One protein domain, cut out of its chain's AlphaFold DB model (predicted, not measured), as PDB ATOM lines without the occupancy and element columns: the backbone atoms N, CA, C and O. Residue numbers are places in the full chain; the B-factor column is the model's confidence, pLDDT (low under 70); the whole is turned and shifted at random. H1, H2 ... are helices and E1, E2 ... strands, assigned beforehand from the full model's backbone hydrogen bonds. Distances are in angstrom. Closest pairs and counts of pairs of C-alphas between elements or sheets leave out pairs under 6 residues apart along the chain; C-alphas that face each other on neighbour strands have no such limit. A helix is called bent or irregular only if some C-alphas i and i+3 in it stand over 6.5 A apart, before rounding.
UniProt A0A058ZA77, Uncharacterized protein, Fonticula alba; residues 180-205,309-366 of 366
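Overview. This is residues 180 to 205 and 309 to 366 of the 366 residues of an uncharacterized protein of Fonticula alba (UniProt A0A058ZA77). A helix, H3, lies in the middle between two separate two-stranded hairpins, E1 with E2 and E3 with E4, and the E2 strand is the nearer of its pair to the helix. The short helix H2 sits beside H3, the short H1 lies next to the E1 and E2 hairpin, and a long loop, residues 334 to 347, swings out and returns to H2. The printed part has 84 residues, with three named helices and four named strands in the order H1 E1 E2 E3 E4 H2 H3; both two-stranded sheets are antiparallel. The class is mixed, helices and strands, with 37 residues, under half, in named elements. The whole is compact, with a radius of gyration of the C-alphas of 12.7 A and spans of 37 by 37 by 23 A.

Along the chain. H1 is residues 181 to 184, 5.6 A long, and its C-alpha 181 is at (-35.520, 2.613, -20.351). E1 is residues 186 to 189, 9.5 A, and E2 is residues 194 to 197, 10.0 A. After the cut, E3 is residues 319 to 323, 12.9 A, beginning at C-alpha 319 at (-34.313, -6.603, -4.593), and E4 is residues 329 to 333, 13.1 A. H2 is residues 348 to 351, 5.2 A. H3 is residues 353 to 363, 14.9 A, ending at C-alpha 363 at (-42.225, -7.157, -5.409); it is irregular, with C-alphas 354 and 357 7.5 A apart.

Arrangement. E1 and E2 form a hairpin, antiparallel at 138 degrees, with N 187 and O 196 3.0 A apart and N 196 and O 187 2.8 A apart, within hydrogen-bond range. H1 and H2 are close but not clearly touching; their closest C-alphas, of Pro 181 and Leu 351, are 7.2 A apart. The closest C-alphas of E2 and H3 are those of His 195 and Leu 358, 7.2 A apart. E1 and H3 are apart. E3 and E4 form a hairpin, antiparallel at 147 degrees, with N 320 and O 332 2.8 A apart and N 330 and O 322 2.9 A apart, within hydrogen-bond range. The closest C-alphas of E4 and H3 are those of Ala 331 and Met 360, 5.9 A apart. For E3 and H3 they are those of Pro 321 and Met 360, 6.9 A apart. The closest C-alphas of E4 and H2 are those of Cys 333 and Val 348, 6.4 A apart. H2 and H3 only just touch, with 3 pairs of C-alphas within 8 A, the closest those of Val 348 and Asn 356, 6.1 A apart. In H3, 5 of 7 O i to N i+4 pairs are within hydrogen-bond range; H1 and H2 are too short for such a pair.

Size, cuts and confidence. The C-alphas farthest apart, those of Leu 205 and Arg 326, are 40.7 A from each other. Residues 206 to 308 are not printed, and C-alphas 205 and 309 are 15.2 A apart across the cut, which lies in the link from E2 to E3. The link from E4 to H2, 14 residues, is long. The mean pLDDT of the printed part is 86.8, and residue 180 is under 70.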
ATOM      1  N   ASP A 180     -31.727   4.761 -22.299       69.31
ATOM      2  CA  ASP A 180     -32.997   4.255 -22.819       69.31
ATOM      3  C   ASP A 180     -33.661   3.216 -21.876       69.31
ATOM      4  O   ASP A 180     -33.167   2.090 -21.743       69.31
ATOM      5  N   PRO A 181     -34.787   3.546 -21.209       70.19
ATOM      6  CA  PRO A 181     -35.520   2.613 -20.351       70.19
ATOM      7  C   PRO A 181     -36.153   1.446 -21.131       70.19
ATOM      8  O   PRO A 181     -36.462   0.408 -20.533       70.19
ATOM      9  N   ALA A 182     -36.288   1.560 -22.458       72.50
ATOM     10  CA  ALA A 182     -36.767   0.475 -23.307       72.50
ATOM     11  C   ALA A 182     -35.808  -0.728 -23.308       72.50
ATOM     12  O   ALA A 182     -36.269  -1.865 -23.412       72.50
ATOM     13  N   MET A 183     -34.501  -0.520 -23.083       73.31
ATOM     14  CA  MET A 183     -33.527  -1.620 -22.982       73.31
ATOM     15  C   MET A 183     -33.766  -2.543 -21.778       73.31
ATOM     16  O   MET A 183     -33.322  -3.688 -21.793       73.31
ATOM     17  N   PHE A 184     -34.494  -2.079 -20.759       77.06
ATOM     18  CA  PHE A 184     -34.891  -2.874 -19.589       77.06
ATOM     19  C   PHE A 184     -36.368  -3.295 -19.636       77.06
ATOM     20  O   PHE A 184     -36.937  -3.725 -18.627       77.06
ATOM     21  N   GLY A 185     -37.005  -3.148 -20.803       80.62
ATOM     22  CA  GLY A 185     -38.393  -3.535 -21.026       80.62
ATOM     23  C   GLY A 185     -39.393  -2.585 -20.375       80.62
ATOM     24  O   GLY A 185     -40.522  -2.984 -20.114       80.62
ATOM     25  N   VAL A 186     -39.019  -1.343 -20.056       85.00
ATOM     26  CA  VAL A 186     -39.971  -0.373 -19.504       85.00
ATOM     27  C   VAL A 186     -40.657   0.385 -20.631       85.00
ATOM     28  O   VAL A 186     -40.009   1.021 -21.455       85.00
ATOM     29  N   GLU A 187     -41.986   0.380 -20.621       87.06
ATOM     30  CA  GLU A 187     -42.821   1.087 -21.593       87.06
ATOM     31  C   GLU A 187     -43.846   1.966 -20.871       87.06
ATOM     32  O   GLU A 187     -44.331   1.620 -19.793       87.06
ATOM     33  N   TYR A 188     -44.188   3.127 -21.433       84.31
ATOM     34  CA  TYR A 188     -45.271   3.949 -20.895       84.31
ATOM     35  C   TYR A 188     -46.616   3.502 -21.471       84.31
ATOM     36  O   TYR A 188     -46.857   3.614 -22.671       84.31
ATOM     37  N   SER A 189     -47.522   3.019 -20.620       87.06
ATOM     38  CA  SER A 189     -48.870   2.646 -21.045       87.06
ATOM     39  C   SER A 189     -49.803   3.847 -20.949       87.06
ATOM     40  O   SER A 189     -50.214   4.233 -19.852       87.06
ATOM     41  N   THR A 190     -50.219   4.383 -22.098       89.06
ATOM     42  CA  THR A 190     -51.210   5.471 -22.184       89.06
ATOM     43  C   THR A 190     -52.557   5.079 -21.574       89.06
ATOM     44  O   THR A 190     -53.176   5.881 -20.885       89.06
ATOM     45  N   LYS A 191     -52.973   3.814 -21.726       89.12
ATOM     46  CA  LYS A 191     -54.229   3.284 -21.158       89.12
ATOM     47  C   LYS A 191     -54.267   3.298 -19.629       89.12
ATOM     48  O   LYS A 191     -55.331   3.446 -19.045       89.12
ATOM     49  N   LEU A 192     -53.117   3.078 -18.990       86.50
ATOM     50  CA  LEU A 192     -52.999   2.985 -17.529       86.50
ATOM     51  C   LEU A 192     -52.365   4.241 -16.920       86.50
ATOM     52  O   LEU A 192     -52.199   4.296 -15.705       86.50
ATOM     53  N   ASN A 193     -51.972   5.199 -17.765       88.50
ATOM     54  CA  ASN A 193     -51.221   6.398 -17.413       88.50
ATOM     55  C   ASN A 193     -50.036   6.118 -16.462       88.50
ATOM     56  O   ASN A 193     -49.838   6.819 -15.471       88.50
ATOM     57  N   ARG A 194     -49.294   5.030 -16.715       87.50
ATOM     58  CA  ARG A 194     -48.153   4.596 -15.892       87.50
ATOM     59  C   ARG A 194     -47.148   3.783 -16.698       87.50
ATOM     60  O   ARG A 194     -47.509   3.145 -17.690       87.50
ATOM     61  N   HIS A 195     -45.910   3.730 -16.211       85.19
ATOM     62  CA  HIS A 195     -44.912   2.793 -16.716       85.19
ATOM     63  C   HIS A 195     -45.319   1.348 -16.408       85.19
ATOM     64  O   HIS A 195     -45.788   1.034 -15.312       85.19
ATOM     65  N   ILE A 196     -45.152   0.479 -17.395       86.00
ATOM     66  CA  ILE A 196     -45.341  -0.962 -17.313       86.00
ATOM     67  C   ILE A 196     -44.040  -1.657 -17.693       86.00
ATOM     68  O   ILE A 196     -43.160  -1.066 -18.318       86.00
ATOM     69  N   TRP A 197     -43.927  -2.910 -17.283       83.38
ATOM     70  CA  TRP A 197     -42.745  -3.718 -17.509       83.38
ATOM     71  C   TRP A 197     -43.083  -4.866 -18.466       83.38
ATOM     72  O   TRP A 197     -44.024  -5.617 -18.208       83.38
ATOM     73  N   VAL A 198     -42.354  -4.928 -19.579       85.44
ATOM     74  CA  VAL A 198     -42.556  -5.771 -20.765       85.44
ATOM     75  C   VAL A 198     -41.223  -6.466 -21.096       85.44
ATOM     76  O   VAL A 198     -40.432  -5.953 -21.895       85.44
ATOM     77  N   PRO A 199     -40.917  -7.606 -20.450       79.69
ATOM     78  CA  PRO A 199     -39.653  -8.322 -20.648       79.69
ATOM     79  C   PRO A 199     -39.414  -8.793 -22.074       79.69
ATOM     80  O   PRO A 199     -38.266  -8.951 -22.473       79.69
ATOM     81  N   GLU A 200     -40.478  -9.041 -22.834       82.62
ATOM     82  CA  GLU A 200     -40.409  -9.636 -24.170       82.62
ATOM     83  C   GLU A 200     -39.663  -8.744 -25.170       82.62
ATOM     84  O   GLU A 200     -39.174  -9.225 -26.187       82.62
ATOM     85  N   LYS A 201     -39.574  -7.440 -24.887       79.69
ATOM     86  CA  LYS A 201     -38.892  -6.458 -25.736       79.69
ATOM     87  C   LYS A 201     -37.409  -6.290 -25.393       79.69
ATOM     88  O   LYS A 201     -36.718  -5.539 -26.077       79.69
ATOM     89  N   VAL A 202     -36.914  -6.955 -24.346       80.31
ATOM     90  CA  VAL A 202     -35.527  -6.806 -23.899       80.31
ATOM     91  C   VAL A 202     -34.592  -7.580 -24.827       80.31
ATOM     92  O   VAL A 202     -34.746  -8.793 -24.978       80.31
ATOM     93  N   PRO A 203     -33.586  -6.924 -25.428       75.25
ATOM     94  CA  PRO A 203     -32.686  -7.602 -26.339       75.25
ATOM     95  C   PRO A 203     -31.777  -8.583 -25.576       75.25
ATOM     96  O   PRO A 203     -31.164  -8.261 -24.555       75.25
ATOM     97  N   HIS A 204     -31.687  -9.811 -26.086       72.25
ATOM     98  CA  HIS A 204     -30.888 -10.898 -25.520       72.25
ATOM     99  C   HIS A 204     -29.397 -10.742 -25.880       72.25
ATOM    100  O   HIS A 204     -28.875 -11.474 -26.718       72.25
ATOM    101  N   LEU A 205     -28.695  -9.774 -25.282       74.56
ATOM    102  CA  LEU A 205     -27.250  -9.608 -25.494       74.56
ATOM    103  C   LEU A 205     -26.445 -10.450 -24.492       74.56
ATOM    104  O   LEU A 205     -26.684 -10.382 -23.292       74.56
ATOM    105  N   PRO A 309     -36.750 -19.129 -20.362       86.25
ATOM    106  CA  PRO A 309     -38.154 -18.749 -20.243       86.25
ATOM    107  C   PRO A 309     -38.283 -17.429 -19.468       86.25
ATOM    108  O   PRO A 309     -37.411 -17.077 -18.678       86.25
ATOM    109  N   ILE A 310     -39.358 -16.673 -19.684       83.56
ATOM    110  CA  ILE A 310     -39.630 -15.452 -18.915       83.56
ATOM    111  C   ILE A 310     -40.436 -15.852 -17.671       83.56
ATOM    112  O   ILE A 310     -41.478 -16.500 -17.807       83.56
ATOM    113  N   PRO A 311     -39.990 -15.507 -16.449       82.94
ATOM    114  CA  PRO A 311     -40.736 -15.844 -15.248       82.94
ATOM    115  C   PRO A 311     -41.959 -14.932 -15.124       82.94
ATOM    116  O   PRO A 311     -41.951 -13.782 -15.562       82.94
ATOM    117  N   ARG A 312     -43.001 -15.412 -14.437       80.00
ATOM    118  CA  ARG A 312     -44.231 -14.633 -14.191       80.00
ATOM    119  C   ARG A 312     -43.962 -13.304 -13.489       80.00
ATOM    120  O   ARG A 312     -44.678 -12.328 -13.697       80.00
ATOM    121  N   VAL A 313     -42.941 -13.288 -12.635       82.81
ATOM    122  CA  VAL A 313     -42.466 -12.098 -11.937       82.81
ATOM    123  C   VAL A 313     -40.956 -12.020 -12.110       82.81
ATOM    124  O   VAL A 313     -40.199 -12.645 -11.370       82.81
ATOM    125  N   ALA A 314     -40.508 -11.258 -13.104       86.81
ATOM    126  CA  ALA A 314     -39.088 -11.055 -13.349       86.81
ATOM    127  C   ALA A 314     -38.590  -9.824 -12.591       86.81
ATOM    128  O   ALA A 314     -38.409  -8.733 -13.123       86.81
ATOM    129  N   VAL A 315     -38.388 -10.028 -11.294       91.62
ATOM    130  CA  VAL A 315     -37.708  -9.078 -10.416       91.62
ATOM    131  C   VAL A 315     -36.364  -9.666 -10.029       91.62
ATOM    132  O   VAL A 315     -36.226 -10.877  -9.854       91.62
ATOM    133  N   CYS A 316     -35.362  -8.807  -9.883       92.56
ATOM    134  CA  CYS A 316     -34.059  -9.198  -9.385       92.56
ATOM    135  C   CYS A 316     -34.179  -9.854  -7.996       92.56
ATOM    136  O   CYS A 316     -34.722  -9.256  -7.069       92.56
ATOM    137  N   LYS A 317     -33.605 -11.051  -7.822       91.88
ATOM    138  CA  LYS A 317     -33.634 -11.815  -6.561       91.88
ATOM    139  C   LYS A 317     -33.009 -11.094  -5.353       91.88
ATOM    140  O   LYS A 317     -33.309 -11.447  -4.219       91.88
ATOM    141  N   TYR A 318     -32.159 -10.087  -5.579       92.81
ATOM    142  CA  TYR A 318     -31.557  -9.269  -4.514       92.81
ATOM    143  C   TYR A 318     -32.384  -8.036  -4.144       92.81
ATOM    144  O   TYR A 318     -32.057  -7.364  -3.167       92.81
ATOM    145  N   CYS A 319     -33.421  -7.706  -4.919       92.62
ATOM    146  CA  CYS A 319     -34.313  -6.603  -4.593       92.62
ATOM    147  C   CYS A 319     -35.258  -7.026  -3.469       92.62
ATOM    148  O   CYS A 319     -35.994  -8.003  -3.592       92.62
ATOM    149  N   GLN A 320     -35.256  -6.267  -2.377       90.56
ATOM    150  CA  GLN A 320     -36.130  -6.486  -1.234       90.56
ATOM    151  C   GLN A 320     -36.872  -5.197  -0.869       90.56
ATOM    152  O   GLN A 320     -36.316  -4.101  -0.995       90.56
ATOM    153  N   PRO A 321     -38.127  -5.302  -0.403       91.06
ATOM    154  CA  PRO A 321     -38.835  -4.157   0.138       91.06
ATOM    155  C   PRO A 321     -38.251  -3.796   1.510       91.06
ATOM    156  O   PRO A 321     -38.356  -4.566   2.465       91.06
ATOM    157  N   MET A 322     -37.677  -2.602   1.633       89.00
ATOM    158  CA  MET A 322     -37.276  -2.019   2.908       89.00
ATOM    159  C   MET A 322     -38.344  -1.036   3.379       89.00
ATOM    160  O   MET A 322     -38.745  -0.115   2.664       89.00
ATOM    161  N   LYS A 323     -38.816  -1.223   4.610       89.44
ATOM    162  CA  LYS A 323     -39.755  -0.295   5.234       89.44
ATOM    163  C   LYS A 323     -38.987   0.914   5.765       89.44
ATOM    164  O   LYS A 323     -38.140   0.751   6.635       89.44
ATOM    165  N   VAL A 324     -39.296   2.107   5.255       91.00
ATOM    166  CA  VAL A 324     -38.660   3.366   5.690       91.00
ATOM    167  C   VAL A 324     -39.467   3.996   6.818       91.00
ATOM    168  O   VAL A 324     -38.913   4.426   7.825       91.00
ATOM    169  N   ASN A 325     -40.793   4.016   6.685       91.69
ATOM    170  CA  ASN A 325     -41.699   4.470   7.737       91.69
ATOM    171  C   ASN A 325     -42.980   3.610   7.762       91.69
ATOM    172  O   ASN A 325     -43.086   2.601   7.063       91.69
ATOM    173  N   ARG A 326     -43.973   3.949   8.599       89.44
ATOM    174  CA  ARG A 326     -45.224   3.165   8.685       89.44
ATOM    175  C   ARG A 326     -46.001   3.088   7.365       89.44
ATOM    176  O   ARG A 326     -46.679   2.083   7.163       89.44
ATOM    177  N   HIS A 327     -45.865   4.090   6.500       89.31
ATOM    178  CA  HIS A 327     -46.645   4.288   5.278       89.31
ATOM    179  C   HIS A 327     -45.820   4.206   3.984       89.31
ATOM    180  O   HIS A 327     -46.401   4.192   2.905       89.31
ATOM    181  N   SER A 328     -44.492   4.127   4.068       89.44
ATOM    182  CA  SER A 328     -43.599   4.087   2.918       89.44
ATOM    183  C   SER A 328     -42.626   2.917   3.002       89.44
ATOM    184  O   SER A 328     -42.030   2.594   4.037       89.44
ATOM    185  N   SER A 329     -42.475   2.273   1.856       91.06
ATOM    186  CA  SER A 329     -41.532   1.194   1.611       91.06
ATOM    187  C   SER A 329     -40.826   1.480   0.300       91.06
ATOM    188  O   SER A 329     -41.493   1.835  -0.673       91.06
ATOM    189  N   ILE A 330     -39.515   1.293   0.280       92.38
ATOM    190  CA  ILE A 330     -38.683   1.450  -0.907       92.38
ATOM    191  C   ILE A 330     -38.083   0.098  -1.280       92.38
ATOM    192  O   ILE A 330     -37.800  -0.718  -0.404       92.38
ATOM    193  N   ALA A 331     -37.877  -0.147  -2.569       92.69
ATOM    194  CA  ALA A 331     -37.065  -1.277  -3.010       92.69
ATOM    195  C   ALA A 331     -35.580  -0.944  -2.823       92.69
ATOM    196  O   ALA A 331     -35.146   0.132  -3.238       92.69
ATOM    197  N   ILE A 332     -34.817  -1.865  -2.235       92.38
ATOM    198  CA  ILE A 332     -33.351  -1.808  -2.167       92.38
ATOM    199  C   ILE A 332     -32.800  -3.102  -2.744       92.38
ATOM    200  O   ILE A 332     -33.332  -4.178  -2.476       92.38
ATOM    201  N   CYS A 333     -31.742  -3.001  -3.537       93.19
ATOM    202  CA  CYS A 333     -31.032  -4.144  -4.079       93.19
ATOM    203  C   CYS A 333     -29.739  -4.363  -3.289       93.19
ATOM    204  O   CYS A 333     -28.885  -3.486  -3.214       93.19
ATOM    205  N   SER A 334     -29.589  -5.539  -2.683       93.06
ATOM    206  CA  SER A 334     -28.379  -5.918  -1.931       93.06
ATOM    207  C   SER A 334     -27.434  -6.788  -2.765       93.06
ATOM    208  O   SER A 334     -26.810  -7.716  -2.254       93.06
ATOM    209  N   LYS A 335     -27.383  -6.543  -4.076       93.50
ATOM    210  CA  LYS A 335     -26.588  -7.330  -5.021       93.50
ATOM    211  C   LYS A 335     -25.087  -7.046  -4.840       93.50
ATOM    212  O   LYS A 335     -24.714  -5.881  -4.698       93.50
ATOM    213  N   PRO A 336     -24.209  -8.062  -4.931       92.31
ATOM    214  CA  PRO A 336     -22.764  -7.844  -4.993       92.31
ATOM    215  C   PRO A 336     -22.357  -6.950  -6.177       92.31
ATOM    216  O   PRO A 336     -22.872  -7.105  -7.285       92.31
ATOM    217  N   LEU A 337     -21.388  -6.050  -5.971       89.06
ATOM    218  CA  LEU A 337     -20.963  -5.063  -6.981       89.06
ATOM    219  C   LEU A 337     -20.492  -5.687  -8.305       89.06
ATOM    220  O   LEU A 337     -20.751  -5.140  -9.371       89.06
ATOM    221  N   HIS A 338     -19.842  -6.853  -8.248       88.00
ATOM    222  CA  HIS A 338     -19.312  -7.553  -9.425       88.00
ATOM    223  C   HIS A 338     -20.377  -8.329 -10.213       88.00
ATOM    224  O   HIS A 338     -20.077  -8.920 -11.249       88.00
ATOM    225  N   MET A 339     -21.614  -8.384  -9.717       91.38
ATOM    226  CA  MET A 339     -22.646  -9.211 -10.315       91.38
ATOM    227  C   MET A 339     -23.517  -8.403 -11.273       91.38
ATOM    228  O   MET A 339     -24.117  -7.389 -10.912       91.38
ATOM    229  N   LEU A 340     -23.643  -8.885 -12.504       90.81
ATOM    230  CA  LEU A 340     -24.529  -8.297 -13.500       90.81
ATOM    231  C   LEU A 340     -25.930  -8.892 -13.365       90.81
ATOM    232  O   LEU A 340     -26.092 -10.104 -13.242       90.81
ATOM    233  N   VAL A 341     -26.951  -8.034 -13.383       91.44
ATOM    234  CA  VAL A 341     -28.348  -8.487 -13.421       91.44
ATOM    235  C   VAL A 341     -28.785  -8.533 -14.879       91.44
ATOM    236  O   VAL A 341     -28.601  -7.524 -15.569       91.44
ATOM    237  N   PRO A 342     -29.376  -9.646 -15.342       89.81
ATOM    238  CA  PRO A 342     -29.961  -9.714 -16.671       89.81
ATOM    239  C   PRO A 342     -30.948  -8.560 -16.917       89.81
ATOM    240  O   PRO A 342     -31.760  -8.266 -16.038       89.81
ATOM    241  N   PRO A 343     -30.932  -7.917 -18.098       85.75
ATOM    242  CA  PRO A 343     -31.754  -6.735 -18.374       85.75
ATOM    243  C   PRO A 343     -33.259  -7.039 -18.394       85.75
ATOM    244  O   PRO A 343     -34.072  -6.145 -18.183       85.75
ATOM    245  N   TYR A 344     -33.632  -8.310 -18.582       86.38
ATOM    246  CA  TYR A 344     -35.014  -8.789 -18.502       86.38
ATOM    247  C   TYR A 344     -35.465  -9.081 -17.065       86.38
ATOM    248  O   TYR A 344     -36.537  -9.642 -16.869       86.38
ATOM    249  N   LEU A 345     -34.670  -8.747 -16.048       90.31
ATOM    250  CA  LEU A 345     -35.095  -8.754 -14.652       90.31
ATOM    251  C   LEU A 345     -35.156  -7.313 -14.149       90.31
ATOM    252  O   LEU A 345     -34.161  -6.588 -14.170       90.31
ATOM    253  N   ALA A 346     -36.313  -6.908 -13.631       90.56
ATOM    254  CA  ALA A 346     -36.491  -5.594 -13.037       90.56
ATOM    255  C   ALA A 346     -35.611  -5.457 -11.782       90.56
ATOM    256  O   ALA A 346     -35.812  -6.148 -10.780       90.56
ATOM    257  N   CYS A 347     -34.631  -4.556 -11.830       92.62
ATOM    258  CA  CYS A 347     -33.720  -4.259 -10.728       92.62
ATOM    259  C   CYS A 347     -33.763  -2.764 -10.422       92.62
ATOM    260  O   CYS A 347     -33.608  -1.960 -11.340       92.62
ATOM    261  N   VAL A 348     -33.942  -2.386  -9.152       92.75
ATOM    262  CA  VAL A 348     -34.001  -0.965  -8.764       92.75
ATOM    263  C   VAL A 348     -32.698  -0.223  -9.083       92.75
ATOM    264  O   VAL A 348     -32.764   0.924  -9.512       92.75
ATOM    265  N   ASP A 349     -31.543  -0.889  -8.984       89.31
ATOM    266  CA  ASP A 349     -30.246  -0.278  -9.311       89.31
ATOM    267  C   ASP A 349     -30.090  -0.022 -10.814       89.31
ATOM    268  O   ASP A 349     -29.520   0.988 -11.210       89.31
ATOM    269  N   ASN A 350     -30.608  -0.923 -11.661       87.50
ATOM    270  CA  ASN A 350     -30.490  -0.788 -13.118       87.50
ATOM    271  C   ASN A 350     -31.513   0.207 -13.680       87.50
ATOM    272  O   ASN A 350     -31.229   0.919 -14.637       87.50
ATOM    273  N   LEU A 351     -32.722   0.215 -13.114       87.31
ATOM    274  CA  LEU A 351     -33.816   1.075 -13.557       87.31
ATOM    275  C   LEU A 351     -33.663   2.500 -13.010       87.31
ATOM    276  O   LEU A 351     -34.048   3.467 -13.661       87.31
ATOM    277  N   GLY A 352     -33.103   2.640 -11.811       87.00
ATOM    278  CA  GLY A 352     -33.000   3.905 -11.102       87.00
ATOM    279  C   GLY A 352     -34.218   4.213 -10.215       87.00
ATOM    280  O   GLY A 352     -35.246   3.523 -10.244       87.00
ATOM    281  N   PRO A 353     -34.127   5.280  -9.401       86.38
ATOM    282  CA  PRO A 353     -35.081   5.570  -8.327       86.38
ATOM    283  C   PRO A 353     -36.484   5.944  -8.823       86.38
ATOM    284  O   PRO A 353     -37.462   5.714  -8.113       86.38
ATOM    285  N   ILE A 354     -36.609   6.466 -10.048       86.75
ATOM    286  CA  ILE A 354     -37.893   6.882 -10.640       86.75
ATOM    287  C   ILE A 354     -38.842   5.682 -10.803       86.75
ATOM    288  O   ILE A 354     -40.053   5.814 -10.636       86.75
ATOM    289  N   TYR A 355     -38.300   4.484 -11.038       88.81
ATOM    290  CA  TYR A 355     -39.086   3.258 -11.205       88.81
ATOM    291  C   TYR A 355     -39.218   2.437  -9.916       88.81
ATOM    292  O   TYR A 355     -39.683   1.297  -9.965       88.81
ATOM    293  N   ASN A 356     -38.875   2.996  -8.748       89.94
ATOM    294  CA  ASN A 356     -39.007   2.289  -7.469       89.94
ATOM    295  C   ASN A 356     -40.446   1.804  -7.238       89.94
ATOM    296  O   ASN A 356     -40.653   0.655  -6.861       89.94
ATOM    297  N   CYS A 357     -41.447   2.631  -7.565       89.94
ATOM    298  CA  CYS A 357     -42.859   2.256  -7.465       89.94
ATOM    299  C   CYS A 357     -43.206   1.030  -8.321       89.94
ATOM    300  O   CYS A 357     -43.923   0.147  -7.856       89.94
ATOM    301  N   LEU A 358     -42.661   0.948  -9.539       90.19
ATOM    302  CA  LEU A 358     -42.870  -0.180 -10.447       90.19
ATOM    303  C   LEU A 358     -42.219  -1.455  -9.902       90.19
ATOM    304  O   LEU A 358     -42.872  -2.496  -9.835       90.19
ATOM    305  N   VAL A 359     -40.967  -1.372  -9.443       91.50
ATOM    306  CA  VAL A 359     -40.272  -2.514  -8.829       91.50
ATOM    307  C   VAL A 359     -41.002  -2.964  -7.561       91.50
ATOM    308  O   VAL A 359     -41.184  -4.158  -7.350       91.50
ATOM    309  N   MET A 360     -41.501  -2.033  -6.748       91.69
ATOM    310  CA  MET A 360     -42.285  -2.333  -5.551       91.69
ATOM    311  C   MET A 360     -43.634  -2.985  -5.862       91.69
ATOM    312  O   MET A 360     -44.059  -3.872  -5.124       91.69
ATOM    313  N   ASP A 361     -44.312  -2.572  -6.930       90.62
ATOM    314  CA  ASP A 361     -45.544  -3.219  -7.387       90.62
ATOM    315  C   ASP A 361     -45.283  -4.659  -7.841       90.62
ATOM    316  O   ASP A 361     -46.094  -5.544  -7.566       90.62
ATOM    317  N   LEU A 362     -44.145  -4.919  -8.492       89.38
ATOM    318  CA  LEU A 362     -43.733  -6.275  -8.852       89.38
ATOM    319  C   LEU A 362     -43.340  -7.097  -7.615       89.38
ATOM    320  O   LEU A 362     -43.792  -8.231  -7.474       89.38
ATOM    321  N   LEU A 363     -42.584  -6.517  -6.680       88.94
ATOM    322  CA  LEU A 363     -42.225  -7.157  -5.409       88.94
ATOM    323  C   LEU A 363     -43.453  -7.500  -4.560       88.94
ATOM    324  O   LEU A 363     -43.430  -8.498  -3.859       88.94
ATOM    325  N   ARG A 364     -44.532  -6.711  -4.626       88.19
ATOM    326  CA  ARG A 364     -45.796  -7.007  -3.928       88.19
ATOM    327  C   ARG A 364     -46.580  -8.171  -4.542       88.19
ATOM    328  O   ARG A 364     -47.471  -8.707  -3.883       88.19
ATOM    329  N   LYS A 365     -46.296  -8.540  -5.796       85.69
ATOM    330  CA  LYS A 365     -46.919  -9.697  -6.460       85.69
ATOM    331  C   LYS A 365     -46.264 -11.020  -6.056       85.69
ATOM    332  O   LYS A 365     -46.954 -12.040  -6.096       85.69
ATOM    333  N   LEU A 366     -44.994 -10.983  -5.636       78.00
ATOM    334  CA  LEU A 366     -44.338 -12.060  -4.886       78.00
ATOM    335  C   LEU A 366     -45.009 -12.129  -3.502       78.00
ATOM    336  O   LEU A 366     -45.771 -13.089  -3.241       78.00
TER     337      LEU A 366